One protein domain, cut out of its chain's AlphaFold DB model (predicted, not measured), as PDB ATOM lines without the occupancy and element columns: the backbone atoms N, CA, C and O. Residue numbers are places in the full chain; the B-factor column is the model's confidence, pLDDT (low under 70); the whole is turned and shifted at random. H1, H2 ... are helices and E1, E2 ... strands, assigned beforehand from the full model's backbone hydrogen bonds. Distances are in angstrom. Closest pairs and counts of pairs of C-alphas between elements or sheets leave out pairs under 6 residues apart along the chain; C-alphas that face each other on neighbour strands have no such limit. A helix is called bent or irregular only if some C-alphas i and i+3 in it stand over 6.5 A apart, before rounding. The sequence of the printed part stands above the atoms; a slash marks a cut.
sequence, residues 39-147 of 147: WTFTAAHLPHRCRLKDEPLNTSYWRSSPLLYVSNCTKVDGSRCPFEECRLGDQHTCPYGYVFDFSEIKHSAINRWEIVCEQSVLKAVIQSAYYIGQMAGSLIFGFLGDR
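This is residues 39 to 147 of the 147 residues of an uncharacterized protein of Toxocara canis (UniProt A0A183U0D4). A head made mostly of loops, with the small strand pair E1 and E2 inside it, runs on into one long helix, H3, whose residues 131 to 146 stick out as an arm together with Arg 147. The long unnamed stretch of residues 51 to 97 makes the end of the head away from that arm, and its residues 74 to 79 stick out as a loop; the short helices H1 and H2 lie between the strand pair and the arm. The printed part has 109 residues, with three named helices and two named strands in the order H1, E1, E2, H2, H3; the sheet's order is E1 - E2, antiparallel. Of the residues in named elements, under half of those printed, helices hold 38 and strands 6, and the class is mostly helix. The whole is only just loose, close to extended, with a radius of gyration of the C-alphas of 19.4 A and spans of 67 by 31 by 24 A, the arm making much of the length.

E1, residues 48 to 50, and E2, residues 98 to 100, are antiparallel neighbours and form a hairpin with a long link, their directions at 154 degrees. N 49 and O 99 are within hydrogen-bond range at 2.9 A, as are N 99 and O 49 at 2.9 A. The closest C-alphas of E2 and H2, residues 109 to 112, are those of Phe 100 and Asn 111, 7.1 A apart. H1, residues 39 to 42, is close to H2 but not clearly touching, the closest C-alphas being those of Thr 42 and Ala 109 at 5.8 A. H1 is also close to H3, residues 117 to 146, but not clearly touching, the closest C-alphas being those of Trp 39 and Gln 127 at 7.7 A. H3 is apart from E1, E2 and H2. In H3, 22 of 26 O i to N i+4 pairs are within hydrogen-bond range; H1 and H2 are too short for such a pair.

E1 begins at C-alpha 48 at (-72.926, 72.783, 68.091) and measures 7.0 A from first to last C-alpha; E2 measures 6.5 A. H1 begins at C-alpha 39 at (-57.753, 84.962, 68.175) and measures 5.1 A, and H2 measures 5.0 A. H3 measures 45.8 A and ends at C-alpha 146 at (-37.768, 107.643, 77.150). H3 is irregular, with C-alphas 118 and 121 7.1 A apart.

The two C-alphas farthest apart are those of Pro 66 and Arg 147, the chain's last residue, at 68.0 A. Without the stretches that stand free, the body has 86 residues and spans 42 by 27 by 26 A. The printed part has no cut. The link from E1 to E2, 47 residues, is long. Mean pLDDT of the printed part is 87.9, and residues 75 to 78 are under 70.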
ATOM      1  N   TRP A  39     -56.720  85.555  67.323       91.44
ATOM      2  CA  TRP A  39     -57.753  84.962  68.175       91.44
ATOM      3  C   TRP A  39     -59.121  84.894  67.486       91.44
ATOM      4  O   TRP A  39     -59.811  83.885  67.607       91.44
ATOM      5  N   THR A  40     -59.501  85.911  66.707       89.62
ATOM      6  CA  THR A  40     -60.814  85.931  66.042       89.62
ATOM      7  C   THR A  40     -60.923  84.849  64.968       89.62
ATOM      8  O   THR A  40     -61.984  84.250  64.810       89.62
ATOM      9  N   PHE A  41     -59.819  84.537  64.283       89.75
ATOM     10  CA  PHE A  41     -59.770  83.477  63.272       89.75
ATOM     11  C   PHE A  41     -59.624  82.079  63.877       89.75
ATOM     12  O   PHE A  41     -60.211  81.120  63.378       89.75
ATOM     13  N   THR A  42     -58.855  81.939  64.957       91.94
ATOM     14  CA  THR A  42     -58.625  80.634  65.602       91.94
ATOM     15  C   THR A  42     -59.791  80.192  66.485       91.94
ATOM     16  O   THR A  42     -60.034  78.991  66.609       91.94
ATOM     17  N   ALA A  43     -60.546  81.132  67.057       92.19
ATOM     18  CA  ALA A  43     -61.743  80.887  67.858       92.19
ATOM     19  C   ALA A  43     -63.041  81.012  67.038       92.19
ATOM     20  O   ALA A  43     -64.065  81.477  67.548       92.19
ATOM     21  N   ALA A  44     -63.006  80.584  65.771       91.44
ATOM     22  CA  ALA A  44     -64.166  80.602  64.889       91.44
ATOM     23  C   ALA A  44     -65.360  79.852  65.500       91.44
ATOM     24  O   ALA A  44     -65.199  78.805  66.143       91.44
ATOM     25  N   HIS A  45     -66.556  80.402  65.293       89.12
ATOM     26  CA  HIS A  45     -67.806  79.806  65.745       89.12
ATOM     27  C   HIS A  45     -68.084  78.500  64.994       89.12
ATOM     28  O   HIS A  45     -68.070  78.489  63.766       89.12
ATOM     29  N   LEU A  46     -68.359  77.418  65.726       90.62
ATOM     30  CA  LEU A  46     -68.825  76.156  65.152       90.62
ATOM     31  C   LEU A  46     -70.251  75.893  65.642       90.62
ATOM     32  O   LEU A  46     -70.463  75.904  66.860       90.62
ATOM     33  N   PRO A  47     -71.200  75.605  64.732       91.12
ATOM     34  CA  PRO A  47     -72.511  75.110  65.115       91.12
ATOM     35  C   PRO A  47     -72.355  73.868  65.985       91.12
ATOM     36  O   PRO A  47     -71.623  72.932  65.648       91.12
ATOM     37  N   HIS A  48     -73.029  73.864  67.125       91.69
ATOM     38  CA  HIS A  48     -72.926  72.783  68.091       91.69
ATOM     39  C   HIS A  48     -74.280  72.502  68.724       91.69
ATOM     40  O   HIS A  48     -75.172  73.343  68.751       91.69
ATOM     41  N   ARG A  49     -74.452  71.276  69.201       92.00
ATOM     42  CA  ARG A  49     -75.642  70.847  69.937       92.00
ATOM     43  C   ARG A  49     -75.232  70.102  71.195       92.00
ATOM     44  O   ARG A  49     -74.120  69.576  71.269       92.00
ATOM     45  N   CYS A  50     -76.142  69.982  72.155       92.06
ATOM     46  CA  CYS A  50     -75.918  69.092  73.289       92.06
ATOM     47  C   CYS A  50     -75.828  67.624  72.824       92.06
ATOM     48  O   CYS A  50     -76.582  67.174  71.947       92.06
ATOM     49  N   ARG A  51     -74.925  66.858  73.442       91.75
ATOM     50  CA  ARG A  51     -74.864  65.400  73.294       91.75
ATOM     51  C   ARG A  51     -75.955  64.747  74.144       91.75
ATOM     52  O   ARG A  51     -76.216  65.169  75.269       91.75
ATOM     53  N   LEU A  52     -76.586  63.703  73.613       91.25
ATOM     54  CA  LEU A  52     -77.551  62.893  74.362       91.25
ATOM     55  C   LEU A  52     -76.825  61.835  75.208       91.25
ATOM     56  O   LEU A  52     -75.703  61.436  74.901       91.25
ATOM     57  N   LYS A  53     -77.488  61.336  76.258       88.88
ATOM     58  CA  LYS A  53     -76.928  60.306  77.151       88.88
ATOM     59  C   LYS A  53     -76.528  59.029  76.402       88.88
ATOM     60  O   LYS A  53     -75.461  58.479  76.659       88.88
ATOM     61  N   ASP A  54     -77.365  58.607  75.457       86.94
ATOM     62  CA  ASP A  54     -77.231  57.332  74.742       86.94
ATOM     63  C   ASP A  54     -76.357  57.435  73.475       86.94
ATOM     64  O   ASP A  54     -76.341  56.527  72.643       86.94
ATOM     65  N   GLU A  55     -75.637  58.548  73.285       87.00
ATOM     66  CA  GLU A  55     -74.824  58.775  72.088       87.00
ATOM     67  C   GLU A  55     -73.337  58.448  72.279       87.00
ATOM     68  O   GLU A  55     -72.715  58.948  73.223       87.00
ATOM     69  N   PRO A  56     -72.722  57.701  71.340       85.62
ATOM     70  CA  PRO A  56     -71.276  57.528  71.309       85.62
ATOM     71  C   PRO A  56     -70.571  58.841  70.929       85.62
ATOM     72  O   PRO A  56     -71.156  59.719  70.299       85.62
ATOM     73  N   LEU A  57     -69.282  58.951  71.268       79.75
ATOM     74  CA  LEU A  57     -68.452  60.144  71.022       79.75
ATOM     75  C   LEU A  57     -68.350  60.539  69.536       79.75
ATOM     76  O   LEU A  57     -68.218  61.715  69.228       79.75
ATOM     77  N   ASN A  58     -68.445  59.575  68.614       83.38
ATOM     78  CA  ASN A  58     -68.340  59.805  67.169       83.38
ATOM     79  C   ASN A  58     -69.724  59.872  66.493       83.38
ATOM     80  O   ASN A  58     -69.986  59.182  65.507       83.38
ATOM     81  N   THR A  59     -70.654  60.616  67.093       86.50
ATOM     82  CA  THR A  59     -72.004  60.796  66.541       86.50
ATOM     83  C   THR A  59     -72.030  61.930  65.515       86.50
ATOM     84  O   THR A  59     -71.266  62.890  65.597       86.50
ATOM     85  N   SER A  60     -72.928  61.828  64.535       87.06
ATOM     86  CA  SER A  60     -73.163  62.904  63.579       87.06
ATOM     87  C   SER A  60     -73.854  64.089  64.256       87.06
ATOM     88  O   SER A  60     -74.745  63.922  65.094       87.06
ATOM     89  N   TYR A  61     -73.502  65.303  63.830       89.44
ATOM     90  CA  TYR A  61     -74.201  66.518  64.251       89.44
ATOM     91  C   TYR A  61     -75.701  66.432  63.932       89.44
ATOM     92  O   TYR A  61     -76.545  66.660  64.793       89.44
ATOM     93  N   TRP A  62     -76.046  65.994  62.723       87.75
ATOM     94  CA  TRP A  62     -77.431  65.830  62.294       87.75
ATOM     95  C   TRP A  62     -78.057  64.572  62.906       87.75
ATOM     96  O   TRP A  62     -77.667  63.454  62.560       87.75
ATOM     97  N   ARG A  63     -79.040  64.749  63.798       85.06
ATOM     98  CA  ARG A  63     -79.864  63.666  64.350       85.06
ATOM     99  C   ARG A  63     -81.249  64.159  64.761       85.06
ATOM    100  O   ARG A  63     -81.384  65.233  65.331       85.06
ATOM    101  N   SER A  64     -82.270  63.346  64.516       82.50
ATOM    102  CA  SER A  64     -83.625  63.601  65.005       82.50
ATOM    103  C   SER A  64     -83.800  63.000  66.396       82.50
ATOM    104  O   SER A  64     -83.680  61.789  66.566       82.50
ATOM    105  N   SER A  65     -84.088  63.837  67.387       84.00
ATOM    106  CA  SER A  65     -84.512  63.401  68.717       84.00
ATOM    107  C   SER A  65     -85.538  64.393  69.279       84.00
ATOM    108  O   SER A  65     -85.512  65.564  68.904       84.00
ATOM    109  N   PRO A  66     -86.442  63.956  70.173       85.50
ATOM    110  CA  PRO A  66     -87.430  64.845  70.788       85.50
ATOM    111  C   PRO A  66     -86.817  65.834  71.794       85.50
ATOM    112  O   PRO A  66     -87.472  66.797  72.168       85.50
ATOM    113  N   LEU A  67     -85.579  65.597  72.242       87.44
ATOM    114  CA  LEU A  67     -84.872  66.445  73.212       87.44
ATOM    115  C   LEU A  67     -84.044  67.558  72.551       87.44
ATOM    116  O   LEU A  67     -83.533  68.430  73.254       87.44
ATOM    117  N   LEU A  68     -83.868  67.507  71.228       88.31
ATOM    118  CA  LEU A  68     -83.129  68.503  70.459       88.31
ATOM    119  C   LEU A  68     -84.114  69.415  69.729       88.31
ATOM    120  O   LEU A  68     -84.869  68.964  68.866       88.31
ATOM    121  N   TYR A  69     -84.070  70.706  70.045       85.69
ATOM    122  CA  TYR A  69     -84.880  71.713  69.368       85.69
ATOM    123  C   TYR A  69     -84.162  72.236  68.138       85.69
ATOM    124  O   TYR A  69     -82.949  72.417  68.133       85.69
ATOM    125  N   VAL A  70     -84.922  72.465  67.077       85.31
ATOM    126  CA  VAL A  70     -84.421  73.080  65.853       85.31
ATOM    127  C   VAL A  70     -84.547  74.593  66.004       85.31
ATOM    128  O   VAL A  70     -85.618  75.085  66.351       85.31
ATOM    129  N   SER A  71     -83.464  75.323  65.749       82.50
ATOM    130  CA  SER A  71     -83.482  76.789  65.745       82.50
ATOM    131  C   SER A  71     -84.370  77.311  64.607       82.50
ATOM    132  O   SER A  71     -84.505  76.644  63.581       82.50
ATOM    133  N   ASN A  72     -85.000  78.479  64.800       71.19
ATOM    134  CA  ASN A  72     -85.995  79.068  63.891       71.19
ATOM    135  C   ASN A  72     -85.527  79.076  62.425       71.19
ATOM    136  O   ASN A  72     -84.873  80.009  61.965       71.19
ATOM    137  N   CYS A  73     -85.907  78.037  61.687       76.00
ATOM    138  CA  CYS A  73     -85.632  77.886  60.273       76.00
ATOM    139  C   CYS A  73     -86.958  77.761  59.525       76.00
ATOM    140  O   CYS A  73     -87.842  76.976  59.882       76.00
ATOM    141  N   THR A  74     -87.106  78.514  58.446       71.69
ATOM    142  CA  THR A  74     -88.126  78.222  57.449       71.69
ATOM    143  C   THR A  74     -87.567  77.101  56.578       71.69
ATOM    144  O   THR A  74     -86.547  77.265  55.909       71.69
ATOM    145  N   LYS A  75     -88.172  75.908  56.625       65.69
ATOM    146  CA  LYS A  75     -87.795  74.789  55.745       65.69
ATOM    147  C   LYS A  75     -88.220  75.120  54.316       65.69
ATOM    148  O   LYS A  75     -89.275  74.670  53.881       65.69
ATOM    149  N   VAL A  76     -87.448  75.953  53.624       60.00
ATOM    150  CA  VAL A  76     -87.814  76.402  52.275       60.00
ATOM    151  C   VAL A  76     -87.358  75.399  51.216       60.00
ATOM    152  O   VAL A  76     -88.145  75.123  50.331       60.00
ATOM    153  N   ASP A  77     -86.205  74.731  51.351       51.06
ATOM    154  CA  ASP A  77     -85.690  73.858  50.275       51.06
ATOM    155  C   ASP A  77     -84.810  72.699  50.787       51.06
ATOM    156  O   ASP A  77     -83.628  72.596  50.472       51.06
ATOM    157  N   GLY A  78     -85.346  71.821  51.644       61.44
ATOM    158  CA  GLY A  78     -84.626  70.602  52.067       61.44
ATOM    159  C   GLY A  78     -83.336  70.830  52.878       61.44
ATOM    160  O   GLY A  78     -82.596  69.878  53.139       61.44
ATOM    161  N   SER A  79     -83.069  72.065  53.310       71.00
ATOM    162  CA  SER A  79     -81.948  72.420  54.175       71.00
ATOM    163  C   SER A  79     -82.110  71.788  55.561       71.00
ATOM    164  O   SER A  79     -83.177  71.825  56.184       71.00
ATOM    165  N   ARG A  80     -81.038  71.155  56.053       76.19
ATOM    166  CA  ARG A  80     -80.984  70.657  57.429       76.19
ATOM    167  C   ARG A  80     -80.838  71.865  58.355       76.19
ATOM    168  O   ARG A  80     -79.941  72.678  58.164       76.19
ATOM    169  N   CYS A  81     -81.736  71.995  59.321       81.50
ATOM    170  CA  CYS A  81     -81.791  73.173  60.174       81.50
ATOM    171  C   CYS A  81     -80.942  73.018  61.436       81.50
ATOM    172  O   CYS A  81     -81.102  72.000  62.117       81.50
ATOM    173  N   PRO A  82     -80.102  74.007  61.781       84.44
ATOM    174  CA  PRO A  82     -79.254  73.923  62.961       84.44
ATOM    175  C   PRO A  82     -80.092  73.801  64.237       84.44
ATOM    176  O   PRO A  82     -81.226  74.287  64.312       84.44
ATOM    177  N   PHE A  83     -79.537  73.132  65.240       89.56
ATOM    178  CA  PHE A  83     -80.195  72.959  66.534       89.56
ATOM    179  C   PHE A  83     -80.076  74.220  67.394       89.56
ATOM    180  O   PHE A  83     -79.181  75.036  67.188       89.56
ATOM    181  N   GLU A  84     -80.985  74.377  68.353       88.56
ATOM    182  CA  GLU A  84     -80.851  75.370  69.413       88.56
ATOM    183  C   GLU A  84     -79.623  75.016  70.262       88.56
ATOM    184  O   GLU A  84     -79.503  73.912  70.804       88.56
ATOM    185  N   GLU A  85     -78.672  75.943  70.315       88.88
ATOM    186  CA  GLU A  85     -77.415  75.748  71.026       88.88
ATOM    187  C   GLU A  85     -77.666  75.773  72.541       88.88
ATOM    188  O   GLU A  85     -78.548  76.478  73.032       88.88
ATOM    189  N   CYS A  86     -76.887  74.998  73.302       88.19
ATOM    190  CA  CYS A  86     -76.906  75.023  74.772       88.19
ATOM    191  C   CYS A  86     -78.214  74.587  75.449       88.19
ATOM    192  O   CYS A  86     -78.374  74.800  76.648       88.19
ATOM    193  N   ARG A  87     -79.137  73.953  74.722       89.19
ATOM    194  CA  ARG A  87     -80.408  73.482  75.274       89.19
ATOM    195  C   ARG A  87     -80.612  71.989  75.039       89.19
ATOM    196  O   ARG A  87     -80.455  71.495  73.923       89.19
ATOM    197  N   LEU A  88     -80.992  71.273  76.095       90.31
ATOM    198  CA  LEU A  88     -81.353  69.859  76.055       90.31
ATOM    199  C   LEU A  88     -82.691  69.651  76.771       90.31
ATOM    200  O   LEU A  88     -82.764  69.704  77.999       90.31
ATOM    201  N   GLY A  89     -83.762  69.414  76.009       87.25
ATOM    202  CA  GLY A  89     -85.116  69.453  76.565       87.25
ATOM    203  C   GLY A  89     -85.416  70.829  77.181       87.25
ATOM    204  O   GLY A  89     -85.148  71.872  76.583       87.25
ATOM    205  N   ASP A  90     -85.912  70.840  78.414       85.06
ATOM    206  CA  ASP A  90     -86.180  72.081  79.153       85.06
ATOM    207  C   ASP A  90     -84.957  72.637  79.903       85.06
ATOM    208  O   ASP A  90     -85.050  73.671  80.562       85.06
ATOM    209  N   GLN A  91     -83.797  71.978  79.814       86.25
ATOM    210  CA  GLN A  91     -82.588  72.383  80.524       86.25
ATOM    211  C   GLN A  91     -81.646  73.194  79.620       86.25
ATOM    212  O   GLN A  91     -81.288  72.755  78.529       86.25
ATOM    213  N   HIS A  92     -81.180  74.349  80.105       85.19
ATOM    214  CA  HIS A  92     -80.189  75.211  79.429       85.19
ATOM    215  C   HIS A  92     -78.729  74.773  79.649       85.19
ATOM    216  O   HIS A  92     -77.798  75.558  79.488       85.19
ATOM    217  N   THR A  93     -78.508  73.525  80.061       86.69
ATOM    218  CA  THR A  93     -77.169  72.977  80.276       86.69
ATOM    219  C   THR A  93     -77.035  71.626  79.584       86.69
ATOM    220  O   THR A  93     -77.982  70.842  79.525       86.69
ATOM    221  N   CYS A  94     -75.843  71.347  79.047       89.69
ATOM    222  CA  CYS A  94     -75.526  70.084  78.381       89.69
ATOM    223  C   CYS A  94     -74.675  69.191  79.315       89.69
ATOM    224  O   CYS A  94     -73.446  69.270  79.278       89.69
ATOM    225  N   PRO A  95     -75.267  68.312  80.146       88.44
ATOM    226  CA  PRO A  95     -74.510  67.507  81.115       88.44
ATOM    227  C   PRO A  95     -73.625  66.432  80.470       88.44
ATOM    228  O   PRO A  95     -72.670  65.961  81.082       88.44
ATOM    229  N   TYR A  96     -73.934  66.028  79.237       89.31
ATOM    230  CA  TYR A  96     -73.209  64.972  78.529       89.31
ATOM    231  C   TYR A  96     -72.171  65.522  77.537       89.31
ATOM    232  O   TYR A  96     -71.558  64.737  76.816       89.31
ATOM    233  N   GLY A  97     -71.938  66.836  77.496       90.19
ATOM    234  CA  GLY A  97     -71.017  67.480  76.554       90.19
ATOM    235  C   GLY A  97     -71.677  67.873  75.232       90.19
ATOM    236  O   GLY A  97     -72.906  67.973  75.140       90.19
ATOM    237  N   TYR A  98     -70.856  68.097  74.205       91.94
ATOM    238  CA  TYR A  98     -71.263  68.761  72.964       91.94
ATOM    239  C   TYR A  98     -70.923  67.937  71.721       91.94
ATOM    240  O   TYR A  98     -69.980  67.150  71.706       91.94
ATOM    241  N   VAL A  99     -71.703  68.136  70.661       92.38
ATOM    242  CA  VAL A  99     -71.438  67.598  69.324       92.38
ATOM    243  C   VAL A  99     -71.360  68.774  68.363       92.38
ATOM    244  O   VAL A  99     -72.323  69.530  68.234       92.38
ATOM    245  N   PHE A 100     -70.220  68.919  67.694       92.12
ATOM    246  CA  PHE A 100     -69.939  70.011  66.764       92.12
ATOM    247  C   PHE A 100     -70.155  69.568  65.315       92.12
ATOM    248  O   PHE A 100     -69.935  68.400  64.980       92.12
ATOM    249  N   ASP A 101     -70.571  70.495  64.454       91.75
ATOM    250  CA  ASP A 101     -70.539  70.283  63.008       91.75
ATOM    251  C   ASP A 101     -69.166  70.667  62.437       91.75
ATOM    252  O   ASP A 101     -68.695  71.790  62.611       91.75
ATOM    253  N   PHE A 102     -68.533  69.725  61.735       90.12
ATOM    254  CA  PHE A 102     -67.223  69.895  61.094       90.12
ATOM    255  C   PHE A 102     -67.324  69.993  59.564       90.12
ATOM    256  O   PHE A 102     -66.330  69.787  58.864       90.12
ATOM    257  N   SER A 103     -68.523  70.260  59.036       87.81
ATOM    258  CA  SER A 103     -68.790  70.399  57.599       87.81
ATOM    259  C   SER A 103     -67.989  71.540  56.958       87.81
ATOM    260  O   SER A 103     -67.348  71.331  55.929       87.81
ATOM    261  N   GLU A 104     -67.970  72.713  57.594       86.25
ATOM    262  CA  GLU A 104     -67.256  73.904  57.109       86.25
ATOM    263  C   GLU A 104     -65.878  74.076  57.764       86.25
ATOM    264  O   GLU A 104     -64.884  74.344  57.087       86.25
ATOM    265  N   ILE A 105     -65.793  73.896  59.088       86.38
ATOM    266  CA  ILE A 105     -64.585  74.168  59.876       86.38
ATOM    267  C   ILE A 105     -64.173  72.905  60.630       86.38
ATOM    268  O   ILE A 105     -64.845  72.480  61.561       86.38
ATOM    269  N   LYS A 106     -63.025  72.317  60.268       86.69
ATOM    270  CA  LYS A 106     -62.523  71.082  60.906       86.69
ATOM    271  C   LYS A 106     -61.893  71.309  62.276       86.69
ATOM    272  O   LYS A 106     -61.993  70.461  63.159       86.69
ATOM    273  N   HIS A 107     -61.203  72.434  62.448       88.31
ATOM    274  CA  HIS A 107     -60.438  72.720  63.656       88.31
ATOM    275  C   HIS A 107     -60.658  74.166  64.085       88.31
ATOM    276  O   HIS A 107     -60.431  75.092  63.315       88.31
ATOM    277  N   SER A 108     -61.077  74.339  65.333       92.75
ATOM    278  CA  SER A 108     -61.225  75.633  65.993       92.75
ATOM    279  C   SER A 108     -60.849  75.475  67.462       92.75
ATOM    280  O   SER A 108     -61.047  74.405  68.053       92.75
ATOM    281  N   ALA A 109     -60.319  76.542  68.058       92.38
ATOM    282  CA  ALA A 109     -60.047  76.608  69.489       92.38
ATOM    283  C   ALA A 109     -61.320  76.369  70.319       92.38
ATOM    284  O   ALA A 109     -61.234  75.795  71.402       92.38
ATOM    285  N   ILE A 110     -62.493  76.732  69.782       92.50
ATOM    286  CA  ILE A 110     -63.792  76.548  70.441       92.50
ATOM    287  C   ILE A 110     -64.098  75.078  70.704       92.50
ATOM    288  O   ILE A 110     -64.428  74.733  71.830       92.50
ATOM    289  N   ASN A 111     -63.953  74.213  69.698       91.06
ATOM    290  CA  ASN A 111     -64.174  72.775  69.866       91.06
ATOM    291  C   ASN A 111     -63.086  72.142  70.744       91.06
ATOM    292  O   ASN A 111     -63.372  71.303  71.586       91.06
ATOM    293  N   ARG A 112     -61.825  72.561  70.579       92.00
ATOM    294  CA  ARG A 112     -60.701  71.956  71.307       92.00
ATOM    295  C   ARG A 112     -60.776  72.160  72.822       92.00
ATOM    296  O   ARG A 112     -60.329  71.292  73.563       92.00
ATOM    297  N   TRP A 113     -61.286  73.307  73.255       91.44
ATOM    298  CA  TRP A 113     -61.391  73.686  74.665       91.44
ATOM    299  C   TRP A 113     -62.844  73.788  75.148       91.44
ATOM    300  O   TRP A 113     -63.075  74.310  76.229       91.44
ATOM    301  N   GLU A 114     -63.805  73.337  74.334       92.38
ATOM    302  CA  GLU A 114     -65.250  73.380  74.606       92.38
ATOM    303  C   GLU A 114     -65.755  74.745  75.121       92.38
ATOM    304  O   GLU A 114     -66.582  74.836  76.026       92.38
ATOM    305  N   ILE A 115     -65.279  75.834  74.504       93.38
ATOM    306  CA  ILE A 115     -65.599  77.217  74.900       93.38
ATOM    307  C   ILE A 115     -66.968  77.630  74.339       93.38
ATOM    308  O   ILE A 115     -67.087  78.483  73.450       93.38
ATOM    309  N   VAL A 116     -68.012  76.977  74.835       92.94
ATOM    310  CA  VAL A 116     -69.407  77.136  74.412       92.94
ATOM    311  C   VAL A 116     -70.334  77.297  75.616       92.94
ATOM    312  O   VAL A 116     -69.958  76.984  76.745       92.94
ATOM    313  N   CYS A 117     -71.546  77.802  75.376       90.44
ATOM    314  CA  CYS A 117     -72.593  77.927  76.394       90.44
ATOM    315  C   CYS A 117     -72.118  78.693  77.639       90.44
ATOM    316  O   CYS A 117     -71.681  79.838  77.515       90.44
ATOM    317  N   GLU A 118     -72.133  78.057  78.812       91.06
ATOM    318  CA  GLU A 118     -71.622  78.600  80.081       91.06
ATOM    319  C   GLU A 118     -70.181  79.123  79.972       91.06
ATOM    320  O   GLU A 118     -69.829  80.154  80.541       91.06
ATOM    321  N   GLN A 119     -69.333  78.457  79.181       91.75
ATOM    322  CA  GLN A 119     -67.931  78.841  79.018       91.75
ATOM    323  C   GLN A 119     -67.705  79.874  77.909       91.75
ATOM    324  O   GLN A 119     -66.576  80.324  77.715       91.75
ATOM    325  N   SER A 120     -68.747  80.313  77.198       91.12
ATOM    326  CA  SER A 120     -68.621  81.307  76.119       91.12
ATOM    327  C   SER A 120     -68.002  82.632  76.586       91.12
ATOM    328  O   SER A 120     -67.289  83.281  75.814       91.12
ATOM    329  N   VAL A 121     -68.179  82.984  77.866       92.88
ATOM    330  CA  VAL A 121     -67.577  84.162  78.514       92.88
ATOM    331  C   VAL A 121     -66.049  84.150  78.418       92.88
ATOM    332  O   VAL A 121     -65.428  85.206  78.285       92.88
ATOM    333  N   LEU A 122     -65.421  82.970  78.399       93.19
ATOM    334  CA  LEU A 122     -63.967  82.844  78.325       93.19
ATOM    335  C   LEU A 122     -63.394  83.451  77.032       93.19
ATOM    336  O   LEU A 122     -62.278  83.966  77.051       93.19
ATOM    337  N   LYS A 123     -64.163  83.491  75.931       91.06
ATOM    338  CA  LYS A 123     -63.734  84.167  74.690       91.06
ATOM    339  C   LYS A 123     -63.478  85.654  74.924       91.06
ATOM    340  O   LYS A 123     -62.459  86.178  74.477       91.06
ATOM    341  N   ALA A 124     -64.392  86.308  75.641       91.94
ATOM    342  CA  ALA A 124     -64.295  87.725  75.969       91.94
ATOM    343  C   ALA A 124     -63.186  87.986  76.993       91.94
ATOM    344  O   ALA A 124     -62.457  88.966  76.863       91.94
ATOM    345  N   VAL A 125     -63.015  87.091  77.971       94.62
ATOM    346  CA  VAL A 125     -61.941  87.179  78.977       94.62
ATOM    347  C   VAL A 125     -60.556  87.081  78.336       94.62
ATOM    348  O   VAL A 125     -59.674  87.867  78.667       94.62
ATOM    349  N   ILE A 126     -60.352  86.158  77.391       92.69
ATOM    350  CA  ILE A 126     -59.070  86.023  76.680       92.69
ATOM    351  C   ILE A 126     -58.756  87.302  75.893       92.69
ATOM    352  O   ILE A 126     -57.641  87.822  75.961       92.69
ATOM    353  N   GLN A 127     -59.749  87.844  75.185       92.00
ATOM    354  CA  GLN A 127     -59.575  89.063  74.399       92.00
ATOM    355  C   GLN A 127     -59.332  90.295  75.282       92.00
ATOM    356  O   GLN A 127     -58.471  91.116  74.966       92.00
ATOM    357  N   SER A 128     -60.037  90.432  76.407       94.88
ATOM    358  CA  SER A 128     -59.825  91.553  77.327       94.88
ATOM    359  C   SER A 128     -58.459  91.479  78.009       94.88
ATOM    360  O   SER A 128     -57.755  92.487  78.063       94.88
ATOM    361  N   ALA A 129     -58.032  90.290  78.444       95.50
ATOM    362  CA  ALA A 129     -56.708  90.072  79.022       95.50
ATOM    363  C   ALA A 129     -55.583  90.473  78.053       95.50
ATOM    364  O   ALA A 129     -54.611  91.104  78.472       95.50
ATOM    365  N   TYR A 130     -55.738  90.178  76.757       93.38
ATOM    366  CA  TYR A 130     -54.791  90.609  75.727       93.38
ATOM    367  C   TYR A 130     -54.645  92.139  75.672       93.38
ATOM    368  O   TYR A 130     -53.526  92.649  75.741       93.38
ATOM    369  N   TYR A 131     -55.754  92.884  75.604       94.12
ATOM    370  CA  TYR A 131     -55.703  94.351  75.520       94.12
ATOM    371  C   TYR A 131     -55.220  95.014  76.813       94.12
ATOM    372  O   TYR A 131     -54.501  96.010  76.755       94.12
ATOM    373  N   ILE A 132     -55.549  94.448  77.976       96.75
ATOM    374  CA  ILE A 132     -54.995  94.902  79.259       96.75
ATOM    375  C   ILE A 132     -53.474  94.721  79.265       96.75
ATOM    376  O   ILE A 132     -52.744  95.645  79.628       96.75
ATOM    377  N   GLY A 133     -52.988  93.560  78.815       95.44
ATOM    378  CA  GLY A 133     -51.560  93.292  78.668       95.44
ATOM    379  C   GLY A 133     -50.880  94.255  77.693       95.44
ATOM    380  O   GLY A 133     -49.809  94.778  77.995       95.44
ATOM    381  N   GLN A 134     -51.521  94.554  76.560       93.38
ATOM    382  CA  GLN A 134     -51.019  95.524  75.586       93.38
ATOM    383  C   GLN A 134     -50.916  96.934  76.182       93.38
ATOM    384  O   GLN A 134     -49.894  97.599  76.009       93.38
ATOM    385  N   MET A 135     -51.939  97.377  76.916       94.25
ATOM    386  CA  MET A 135     -51.939  98.675  77.593       94.25
ATOM    387  C   MET A 135     -50.802  98.756  78.617       94.25
ATOM    388  O   MET A 135     -49.981  99.672  78.546       94.25
ATOM    389  N   ALA A 136     -50.703  97.778  79.521       96.69
ATOM    390  CA  ALA A 136     -49.641  97.730  80.525       96.69
ATOM    391  C   ALA A 136     -48.244  97.710  79.879       96.69
ATOM    392  O   ALA A 136     -47.363  98.469  80.285       96.69
ATOM    393  N   GLY A 137     -48.057  96.902  78.831       93.69
ATOM    394  CA  GLY A 137     -46.811  96.844  78.071       93.69
ATOM    395  C   GLY A 137     -46.445  98.192  77.451       93.69
ATOM    396  O   GLY A 137     -45.311  98.640  77.600       93.69
ATOM    397  N   SER A 138     -47.403  98.874  76.816       91.31
ATOM    398  CA  SER A 138     -47.158 100.180  76.194       91.31
ATOM    399  C   SER A 138     -46.704 101.247  77.195       91.31
ATOM    400  O   SER A 138     -45.800 102.018  76.886       91.31
ATOM    401  N   LEU A 139     -47.253 101.247  78.415       93.56
ATOM    402  CA  LEU A 139     -46.843 102.165  79.480       93.56
ATOM    403  C   LEU A 139     -45.421 101.868  79.975       93.56
ATOM    404  O   LEU A 139     -44.607 102.781  80.093       93.56
ATOM    405  N   ILE A 140     -45.108 100.594  80.233       95.44
ATOM    406  CA  ILE A 140     -43.800 100.179  80.762       95.44
ATOM    407  C   ILE A 140     -42.693 100.416  79.729       95.44
ATOM    408  O   ILE A 140     -41.683 101.044  80.043       95.44
ATOM    409  N   PHE A 141     -42.873  99.940  78.495       89.81
ATOM    410  CA  PHE A 141     -41.875 100.116  77.437       89.81
ATOM    411  C   PHE A 141     -41.797 101.559  76.941       89.81
ATOM    412  O   PHE A 141     -40.718 101.993  76.551       89.81
ATOM    413  N   GLY A 142     -42.896 102.317  77.004       89.81
ATOM    414  CA  GLY A 142     -42.876 103.756  76.755       89.81
ATOM    415  C   GLY A 142     -41.987 104.487  77.760       89.81
ATOM    416  O   GLY A 142     -41.122 105.256  77.361       89.81
ATOM    417  N   PHE A 143     -42.128 104.179  79.052       92.88
ATOM    418  CA  PHE A 143     -41.276 104.757  80.092       92.88
ATOM    419  C   PHE A 143     -39.805 104.330  79.966       92.88
ATOM    420  O   PHE A 143     -38.909 105.149  80.139       92.88
ATOM    421  N   LEU A 144     -39.543 103.055  79.660       92.94
ATOM    422  CA  LEU A 144     -38.173 102.561  79.476       92.94
ATOM    423  C   LEU A 144     -37.503 103.117  78.218       92.94
ATOM    424  O   LEU A 144     -36.287 103.232  78.211       92.94
ATOM    425  N   GLY A 145     -38.265 103.422  77.166       87.38
ATOM    426  CA  GLY A 145     -37.729 103.981  75.924       87.38
ATOM    427  C   GLY A 145     -37.425 105.480  75.987       87.38
ATOM    428  O   GLY A 145     -36.647 105.958  75.168       87.38
ATOM    429  N   ASP A 146     -38.028 106.210  76.930       88.44
ATOM    430  CA  ASP A 146     -37.768 107.643  77.150       88.44
ATOM    431  C   ASP A 146     -36.462 107.898  77.927       88.44
ATOM    432  O   ASP A 146     -35.926 109.006  77.920       88.44
ATOM    433  N   ARG A 147     -35.937 106.866  78.597       72.06
ATOM    434  CA  ARG A 147     -34.711 106.922  79.395       72.06
ATOM    435  C   ARG A 147     -33.506 106.371  78.639       72.06
ATOM    436  O   ARG A 147     -32.420 106.971  78.807       72.06
TER     437      ARG A 147